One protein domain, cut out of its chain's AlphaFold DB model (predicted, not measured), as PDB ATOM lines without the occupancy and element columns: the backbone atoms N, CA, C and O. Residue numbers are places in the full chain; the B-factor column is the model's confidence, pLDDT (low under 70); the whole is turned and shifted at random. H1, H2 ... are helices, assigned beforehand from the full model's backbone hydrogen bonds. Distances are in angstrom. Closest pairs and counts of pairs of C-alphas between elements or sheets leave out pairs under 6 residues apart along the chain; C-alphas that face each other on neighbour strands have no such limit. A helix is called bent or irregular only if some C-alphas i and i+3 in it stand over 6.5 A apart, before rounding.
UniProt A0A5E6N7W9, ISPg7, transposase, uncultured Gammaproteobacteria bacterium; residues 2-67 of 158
ATOM      1  N   LEU A   2     173.885 148.980 138.602       65.75
ATOM      2  CA  LEU A   2     172.527 148.563 138.204       65.75
ATOM      3  C   LEU A   2     172.226 147.058 138.360       65.75
ATOM      4  O   LEU A   2     171.174 146.704 138.886       65.75
ATOM      5  N   LYS A   3     173.157 146.162 137.991       67.31
ATOM      6  CA  LYS A   3     172.967 144.702 138.153       67.31
ATOM      7  C   LYS A   3     172.688 144.305 139.613       67.31
ATOM      8  O   LYS A   3     171.741 143.574 139.875       67.31
ATOM      9  N   ARG A   4     173.437 144.860 140.578       69.69
ATOM     10  CA  ARG A   4     173.236 144.599 142.021       69.69
ATOM     11  C   ARG A   4     171.894 145.127 142.536       69.69
ATOM     12  O   ARG A   4     171.282 144.482 143.386       69.69
ATOM     13  N   LEU A   5     171.430 146.273 142.036       76.25
ATOM     14  CA  LEU A   5     170.112 146.820 142.379       76.25
ATOM     15  C   LEU A   5     168.991 145.888 141.909       76.25
ATOM     16  O   LEU A   5     168.157 145.507 142.725       76.25
ATOM     17  N   LYS A   6     169.041 145.429 140.649       76.88
ATOM     18  CA  LYS A   6     168.072 144.464 140.098       76.88
ATOM     19  C   LYS A   6     167.974 143.203 140.961       76.88
ATOM     20  O   LYS A   6     166.886 142.821 141.381       76.88
ATOM     21  N   THR A   7     169.113 142.610 141.320       76.50
ATOM     22  CA  THR A   7     169.161 141.428 142.197       76.50
ATOM     23  C   THR A   7     168.553 141.695 143.579       76.50
ATOM     24  O   THR A   7     167.823 140.863 144.113       76.50
ATOM     25  N   THR A   8     168.815 142.870 144.156       80.69
ATOM     26  CA  THR A   8     168.282 143.264 145.470       80.69
ATOM     27  C   THR A   8     166.754 143.399 145.435       80.69
ATOM     28  O   THR A   8     166.071 142.919 146.340       80.69
ATOM     29  N   THR A   9     166.210 143.988 144.367       79.12
ATOM     30  CA  THR A   9     164.765 144.143 144.149       79.12
ATOM     31  C   THR A   9     164.044 142.809 143.989       79.12
ATOM     32  O   THR A   9     162.947 142.643 144.514       79.12
ATOM     33  N   LEU A  10     164.663 141.834 143.323       82.44
ATOM     34  CA  LEU A  10     164.088 140.496 143.174       82.44
ATOM     35  C   LEU A  10     164.066 139.743 144.512       82.44
ATOM     36  O   LEU A  10     163.048 139.175 144.900       82.44
ATOM     37  N   ILE A  11     165.174 139.788 145.259       86.00
ATOM     38  CA  ILE A  11     165.348 138.981 146.475       86.00
ATOM     39  C   ILE A  11     164.486 139.471 147.649       86.00
ATOM     40  O   ILE A  11     164.143 138.674 148.526       86.00
ATOM     41  N   ARG A  12     164.111 140.759 147.687       80.62
ATOM     42  CA  ARG A  12     163.404 141.366 148.832       80.62
ATOM     43  C   ARG A  12     162.055 140.715 149.162       80.62
ATOM     44  O   ARG A  12     161.606 140.825 150.296       80.62
ATOM     45  N   HIS A  13     161.427 140.038 148.198       80.62
ATOM     46  CA  HIS A  13     160.120 139.398 148.378       80.62
ATOM     47  C   HIS A  13     160.210 137.927 148.816       80.62
ATOM     48  O   HIS A  13     159.175 137.311 149.063       80.62
ATOM     49  N   PHE A  14     161.410 137.336 148.922       84.50
ATOM     50  CA  PHE A  14     161.543 135.934 149.328       84.50
ATOM     51  C   PHE A  14     161.115 135.714 150.780       84.50
ATOM     52  O   PHE A  14     161.623 136.348 151.704       84.50
ATOM     53  N   ARG A  15     160.229 134.732 150.974       78.06
ATOM     54  CA  ARG A  15     159.643 134.389 152.280       78.06
ATOM     55  C   ARG A  15     160.215 133.121 152.904       78.06
ATOM     56  O   ARG A  15     160.085 132.928 154.107       78.06
ATOM     57  N   HIS A  16     160.884 132.287 152.104       85.62
ATOM     58  CA  HIS A  16     161.480 131.038 152.570       85.62
ATOM     59  C   HIS A  16     162.446 131.289 153.738       85.62
ATOM     60  O   HIS A  16     163.315 132.160 153.638       85.62
ATOM     61  N   VAL A  17     162.344 130.495 154.808       88.00
ATOM     62  CA  VAL A  17     163.076 130.689 156.076       88.00
ATOM     63  C   VAL A  17     164.578 130.886 155.840       88.00
ATOM     64  O   VAL A  17     165.144 131.901 156.242       88.00
ATOM     65  N   LYS A  18     165.201 130.006 155.040       89.56
ATOM     66  CA  LYS A  18     166.635 130.081 154.679       89.56
ATOM     67  C   LYS A  18     167.036 131.353 153.902       89.56
ATOM     68  O   LYS A  18     168.202 131.733 153.895       89.56
ATOM     69  N   LYS A  19     166.095 132.019 153.220       88.69
ATOM     70  CA  LYS A  19     166.338 133.238 152.419       88.69
ATOM     71  C   LYS A  19     165.874 134.521 153.121       88.69
ATOM     72  O   LYS A  19     166.243 135.608 152.680       88.69
ATOM     73  N   ARG A  20     165.145 134.419 154.238       87.75
ATOM     74  CA  ARG A  20     164.555 135.559 154.960       87.75
ATOM     75  C   ARG A  20     165.599 136.578 155.424       87.75
ATOM     76  O   ARG A  20     165.400 137.780 155.262       87.75
ATOM     77  N   ALA A  21     166.748 136.116 155.920       91.00
ATOM     78  CA  ALA A  21     167.852 136.998 156.305       91.00
ATOM     79  C   ALA A  21     168.420 137.783 155.106       91.00
ATOM     80  O   ALA A  21     168.691 138.980 155.214       91.00
ATOM     81  N   LYS A  22     168.551 137.132 153.939       91.00
ATOM     82  CA  LYS A  22     169.002 137.778 152.695       91.00
ATOM     83  C   LYS A  22     167.982 138.809 152.203       91.00
ATOM     84  O   LYS A  22     168.378 139.916 151.850       91.00
ATOM     85  N   ALA A  23     166.688 138.487 152.254       90.62
ATOM     86  CA  ALA A  23     165.609 139.414 151.914       90.62
ATOM     87  C   ALA A  23     165.605 140.656 152.824       90.62
ATOM     88  O   ALA A  23     165.530 141.780 152.328       90.62
ATOM     89  N   LYS A  24     165.789 140.478 154.141       89.94
ATOM     90  CA  LYS A  24     165.890 141.597 155.095       89.94
ATOM     91  C   LYS A  24     167.089 142.500 154.787       89.94
ATOM     92  O   LYS A  24     166.920 143.710 154.684       89.94
ATOM     93  N   LYS A  25     168.280 141.925 154.559       91.88
ATOM     94  CA  LYS A  25     169.481 142.684 154.153       91.88
ATOM     95  C   LYS A  25     169.266 143.444 152.841       91.88
ATOM     96  O   LYS A  25     169.674 144.599 152.728       91.88
ATOM     97  N   ALA A  26     168.605 142.818 151.865       92.31
ATOM     98  CA  ALA A  26     168.262 143.450 150.598       92.31
ATOM     99  C   ALA A  26     167.348 144.671 150.802       92.31
ATOM    100  O   ALA A  26     167.638 145.749 150.284       92.31
ATOM    101  N   LEU A  27     166.303 144.536 151.623       90.31
ATOM    102  CA  LEU A  27     165.403 145.639 151.960       90.31
ATOM    103  C   LEU A  27     166.139 146.789 152.667       90.31
ATOM    104  O   LEU A  27     165.990 147.941 152.264       90.31
ATOM    105  N   THR A  28     166.979 146.493 153.665       91.50
ATOM    106  CA  THR A  28     167.797 147.509 154.358       91.50
ATOM    107  C   THR A  28     168.710 148.255 153.385       91.50
ATOM    108  O   THR A  28     168.820 149.481 153.444       91.50
ATOM    109  N   ARG A  29     169.331 147.538 152.440       92.44
ATOM    110  CA  ARG A  29     170.181 148.148 151.413       92.44
ATOM    111  C   ARG A  29     169.389 149.084 150.500       92.44
ATOM    112  O   ARG A  29     169.858 150.187 150.241       92.44
ATOM    113  N   LEU A  30     168.199 148.681 150.046       91.94
ATOM    114  CA  LEU A  30     167.327 149.542 149.233       91.94
ATOM    115  C   LEU A  30     166.940 150.817 149.987       91.94
ATOM    116  O   LEU A  30     167.077 151.905 149.434       91.94
ATOM    117  N   ARG A  31     166.552 150.701 151.265       92.00
ATOM    118  CA  ARG A  31     166.251 151.867 152.114       92.00
ATOM    119  C   ARG A  31     167.454 152.791 152.268       92.00
ATOM    120  O   ARG A  31     167.297 154.005 152.208       92.00
ATOM    121  N   THR A  32     168.653 152.235 152.430       94.19
ATOM    122  CA  THR A  32     169.891 153.023 152.546       94.19
ATOM    123  C   THR A  32     170.168 153.810 151.265       94.19
ATOM    124  O   THR A  32     170.469 154.999 151.324       94.19
ATOM    125  N   ILE A  33     170.034 153.166 150.101       93.62
ATOM    126  CA  ILE A  33     170.240 153.814 148.799       93.62
ATOM    127  C   ILE A  33     169.210 154.927 148.587       93.62
ATOM    128  O   ILE A  33     169.601 156.035 148.240       93.62
ATOM    129  N   ALA A  34     167.928 154.664 148.854       93.94
ATOM    130  CA  ALA A  34     166.871 155.663 148.715       93.94
ATOM    131  C   ALA A  34     167.112 156.890 149.613       93.94
ATOM    132  O   ALA A  34     167.076 158.017 149.132       93.94
ATOM    133  N   ASN A  35     167.462 156.679 150.887       95.31
ATOM    134  CA  ASN A  35     167.819 157.772 151.796       95.31
ATOM    135  C   ASN A  35     169.025 158.576 151.296       95.31
ATOM    136  O   ASN A  35     169.027 159.803 151.380       95.31
ATOM    137  N   LYS A  36     170.056 157.902 150.769       95.88
ATOM    138  CA  LYS A  36     171.235 158.580 150.221       95.88
ATOM    139  C   LYS A  36     170.867 159.445 149.014       95.88
ATOM    140  O   LYS A  36     171.330 160.577 148.948       95.88
ATOM    141  N   LEU A  37     170.024 158.936 148.113       95.12
ATOM    142  CA  LEU A  37     169.552 159.674 146.939       95.12
ATOM    143  C   LEU A  37     168.748 160.913 147.338       95.12
ATOM    144  O   LEU A  37     169.041 161.994 146.844       95.12
ATOM    145  N   ILE A  38     167.812 160.791 148.285       94.69
ATOM    146  CA  ILE A  38     167.041 161.940 148.784       94.69
ATOM    147  C   ILE A  38     167.971 163.016 149.358       94.69
ATOM    148  O   ILE A  38     167.882 164.175 148.962       94.69
ATOM    149  N   ARG A  39     168.915 162.634 150.228       95.00
ATOM    150  CA  ARG A  39     169.886 163.577 150.813       95.00
ATOM    151  C   ARG A  39     170.825 164.188 149.775       95.00
ATOM    152  O   ARG A  39     171.340 165.284 149.968       95.00
ATOM    153  N   GLU A  40     171.139 163.462 148.708       95.94
ATOM    154  CA  GLU A  40     171.962 163.983 147.621       95.94
ATOM    155  C   GLU A  40     171.196 165.015 146.792       95.94
ATOM    156  O   GLU A  40     171.733 166.094 146.555       95.94
ATOM    157  N   LEU A  41     169.943 164.727 146.431       94.75
ATOM    158  CA  LEU A  41     169.082 165.667 145.714       94.75
ATOM    159  C   LEU A  41     168.844 166.943 146.530       94.75
ATOM    160  O   LEU A  41     169.014 168.033 146.001       94.75
ATOM    161  N   GLN A  42     168.579 166.819 147.833       93.50
ATOM    162  CA  GLN A  42     168.421 167.969 148.737       93.50
ATOM    163  C   GLN A  42     169.672 168.849 148.846       93.50
ATOM    164  O   GLN A  42     169.554 170.032 149.132       93.50
ATOM    165  N   ARG A  43     170.875 168.298 148.640       94.94
ATOM    166  CA  ARG A  43     172.122 169.083 148.672       94.94
ATOM    167  C   ARG A  43     172.472 169.715 147.330       94.94
ATOM    168  O   ARG A  43     173.195 170.702 147.311       94.94
ATOM    169  N   LYS A  44     172.054 169.096 146.223       95.75
ATOM    170  CA  LYS A  44     172.428 169.519 144.865       95.75
ATOM    171  C   LYS A  44     171.415 170.459 144.222       95.75
ATOM    172  O   LYS A  44     171.795 171.216 143.338       95.75
ATOM    173  N   LEU A  45     170.144 170.376 144.609       94.00
ATOM    174  CA  LEU A  45     169.101 171.230 144.050       94.00
ATOM    175  C   LEU A  45     169.116 172.621 144.708       94.00
ATOM    176  O   LEU A  45     169.358 172.710 145.914       94.00
ATOM    177  N   PRO A  46     168.824 173.695 143.951       95.00
ATOM    178  CA  PRO A  46     168.662 175.030 144.516       95.00
ATOM    179  C   PRO A  46     167.560 175.065 145.575       95.00
ATOM    180  O   PRO A  46     166.504 174.449 145.404       95.00
ATOM    181  N   THR A  47     167.772 175.843 146.637       91.81
ATOM    182  CA  THR A  47     166.826 175.970 147.754       91.81
ATOM    183  C   THR A  47     165.432 176.370 147.278       91.81
ATOM    184  O   THR A  47     164.452 175.759 147.685       91.81
ATOM    185  N   TYR A  48     165.341 177.319 146.343       93.38
ATOM    186  CA  TYR A  48     164.069 177.742 145.758       93.38
ATOM    187  C   TYR A  48     163.279 176.569 145.148       93.38
ATOM    188  O   TYR A  48     162.126 176.355 145.503       93.38
ATOM    189  N   SER A  49     163.909 175.738 144.310       91.50
ATOM    190  CA  SER A  49     163.253 174.576 143.692       91.50
ATOM    191  C   SER A  49     162.826 173.520 144.716       91.50
ATOM    192  O   SER A  49     161.798 172.866 144.545       91.50
ATOM    193  N   LEU A  50     163.605 173.339 145.787       90.25
ATOM    194  CA  LEU A  50     163.260 172.404 146.859       90.25
ATOM    195  C   LEU A  50     161.981 172.810 147.593       90.25
ATOM    196  O   LEU A  50     161.196 171.929 147.934       90.25
ATOM    197  N   PHE A  51     161.778 174.109 147.828       90.69
ATOM    198  CA  PHE A  51     160.610 174.619 148.547       90.69
ATOM    199  C   PHE A  51     159.397 174.830 147.637       90.69
ATOM    200  O   PHE A  51     158.311 174.374 147.972       90.69
ATOM    201  N   GLU A  52     159.571 175.446 146.472       92.62
ATOM    202  CA  GLU A  52     158.434 175.810 145.619       92.62
ATOM    203  C   GLU A  52     157.968 174.659 144.722       92.62
ATOM    204  O   GLU A  52     156.776 174.483 144.487       92.62
ATOM    205  N   THR A  53     158.898 173.849 144.210       92.88
ATOM    206  CA  THR A  53     158.576 172.836 143.193       92.88
ATOM    207  C   THR A  53     158.428 171.443 143.791       92.88
ATOM    208  O   THR A  53     157.448 170.755 143.521       92.88
ATOM    209  N   TYR A  54     159.391 171.014 144.610       94.62
ATOM    210  CA  TYR A  54     159.521 169.604 145.002       94.62
ATOM    211  C   TYR A  54     159.176 169.312 146.462       94.62
ATOM    212  O   TYR A  54     159.306 168.169 146.905       94.62
ATOM    213  N   GLN A  55     158.739 170.309 147.234       94.31
ATOM    214  CA  GLN A  55     158.519 170.143 148.672       94.31
ATOM    215  C   GLN A  55     157.539 169.006 148.972       94.31
ATOM    216  O   GLN A  55     157.818 168.160 149.823       94.31
ATOM    217  N   LYS A  56     156.423 168.947 148.233       94.31
ATOM    218  CA  LYS A  56     155.408 167.895 148.382       94.31
ATOM    219  C   LYS A  56     155.988 166.503 148.120       94.31
ATOM    220  O   LYS A  56     155.772 165.598 148.923       94.31
ATOM    221  N   ASP A  57     156.784 166.352 147.064       93.69
ATOM    222  CA  ASP A  57     157.407 165.076 146.704       93.69
ATOM    223  C   ASP A  57     158.429 164.629 147.752       93.69
ATOM    224  O   ASP A  57     158.445 163.468 148.160       93.69
ATOM    225  N   PHE A  58     159.265 165.550 148.246       94.50
ATOM    226  CA  PHE A  58     160.233 165.237 149.295       94.50
ATOM    227  C   PHE A  58     159.550 164.802 150.588       94.50
ATOM    228  O   PHE A  58     159.956 163.788 151.160       94.50
ATOM    229  N   LEU A  59     158.509 165.520 151.022       93.81
ATOM    230  CA  LEU A  59     157.714 165.141 152.192       93.81
ATOM    231  C   LEU A  59     157.093 163.754 152.001       93.81
ATOM    232  O   LEU A  59     157.223 162.895 152.874       93.81
ATOM    233  N   PHE A  60     156.509 163.498 150.830       94.88
ATOM    234  CA  PHE A  60     155.912 162.210 150.491       94.88
ATOM    235  C   PHE A  60     156.938 161.065 150.525       94.88
ATOM    236  O   PHE A  60     156.734 160.055 151.202       94.88
ATOM    237  N   TYR A  61     158.092 161.210 149.870       95.06
ATOM    238  CA  TYR A  61     159.125 160.169 149.863       95.06
ATOM    239  C   TYR A  61     159.751 159.946 151.242       95.06
ATOM    240  O   TYR A  61     160.045 158.804 151.611       95.06
ATOM    241  N   GLN A  62     159.946 161.010 152.023       94.00
ATOM    242  CA  GLN A  62     160.421 160.903 153.400       94.00
ATOM    243  C   GLN A  62     159.415 160.146 154.272       94.00
ATOM    244  O   GLN A  62     159.818 159.227 154.993       94.00
ATOM    245  N   GLN A  63     158.120 160.449 154.141       94.75
ATOM    246  CA  GLN A  63     157.049 159.718 154.812       94.75
ATOM    247  C   GLN A  63     157.091 158.231 154.446       94.75
ATOM    248  O   GLN A  63     157.113 157.386 155.341       94.75
ATOM    249  N   VAL A  64     157.208 157.893 153.156       94.50
ATOM    250  CA  VAL A  64     157.310 156.501 152.679       94.50
ATOM    251  C   VAL A  64     158.505 155.767 153.293       94.50
ATOM    252  O   VAL A  64     158.380 154.602 153.690       94.50
ATOM    253  N   LEU A  65     159.669 156.418 153.386       93.94
ATOM    254  CA  LEU A  65     160.875 155.807 153.947       93.94
ATOM    255  C   LEU A  65     160.804 155.608 155.464       93.94
ATOM    256  O   LEU A  65     161.373 154.623 155.953       93.94
ATOM    257  N   ALA A  66     160.103 156.491 156.177       93.94
ATOM    258  CA  ALA A  66     159.941 156.450 157.628       93.94
ATOM    259  C   ALA A  66     159.022 155.312 158.114       93.94
ATOM    260  O   ALA A  66     159.211 154.824 159.230       93.94
ATOM    261  N   GLN A  67     158.100 154.828 157.267       93.88
ATOM    262  CA  GLN A  67     157.092 153.823 157.636       93.88
ATOM    263  C   GLN A  67     157.682 152.541 158.242       93.88
ATOM    264  O   GLN A  67     158.567 151.893 157.670       93.88
TER     265      GLN A  67
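This is residues 2 to 67 of the 158 residues of the protein "ISPg7, transposase" of uncultured Gammaproteobacteria bacterium (UniProt A0A5E6N7W9). One long helix, H2, makes the long axis of a loose, open shape, and the two shorter helices H1 and H4 fold back on separate parts of its length. H1 slants over residues 22 to 30 of H2, while past the far end of H2 the short H3 makes the turn from which H4 comes back at a small angle to H2, reaching residues 31 to 38. The printed part has 66 residues with four named helices, in the order H1, H2, H3, H4, and no named strand; the class is all helix. It is loose, with a radius of gyration of the C-alphas of 15.1 A, and spans 48 by 24 by 13 A, only just flat.

H1 runs from Leu 2 to Ile 11, 14.6 A from first to last C-alpha, and C-alpha 2 is at (172.527, 148.563, 138.204). H2 covers residues 17 to 44 and is 41.5 A long, from C-alpha 17 at (163.076, 130.689, 156.076) to C-alpha 44 at (172.428, 169.519, 144.865). H2 is irregular: C-alphas 18 and 21 are 7.2 A apart, against about 5 A in a regular helix. H3 holds residues 47 to 52, 8.7 A. H4 holds residues 55 to 66, 16.4 A, and C-alpha 66 is at (159.941, 156.450, 157.628).

H1 and H2 form a helical hairpin and run opposite ways at a steep tilt of 45 degrees. They touch, H2 with residues 22 to 30 alone, and their closest C-alphas, those of Thr 8 and Ala 26, are 5.1 A apart. H3 is about perpendicular to H2, at 77 degrees. The two are close but not clearly touching, with the C-alphas of Gln 42 and Leu 50 closest at 7.1 A. H3 and H4 are near each other and meet only through their link. H4 and H2 run opposite ways at a shallow tilt of 25 degrees. They touch, H2 with residues 31 to 38 alone, and the closest C-alphas are those of Arg 31 and Leu 65, 6.9 A apart. H1 is apart from H3 and from H4. In H1, H3 and H4 every O i to N i+4 pair is within hydrogen-bond range; in H2, 22 of 24 are.

The two C-alphas farthest apart, those of Lys 18 and Tyr 48, are 48.6 A from each other. The C-alphas of Leu 2 and Gln 67, the first and last printed, are 25.4 A apart. The printed part has no cut, and the links H1 to H2, H2 to H3 and H3 to H4 are tight. The mean pLDDT of the printed part is 89.6, and residues 2 to 4 are under 70.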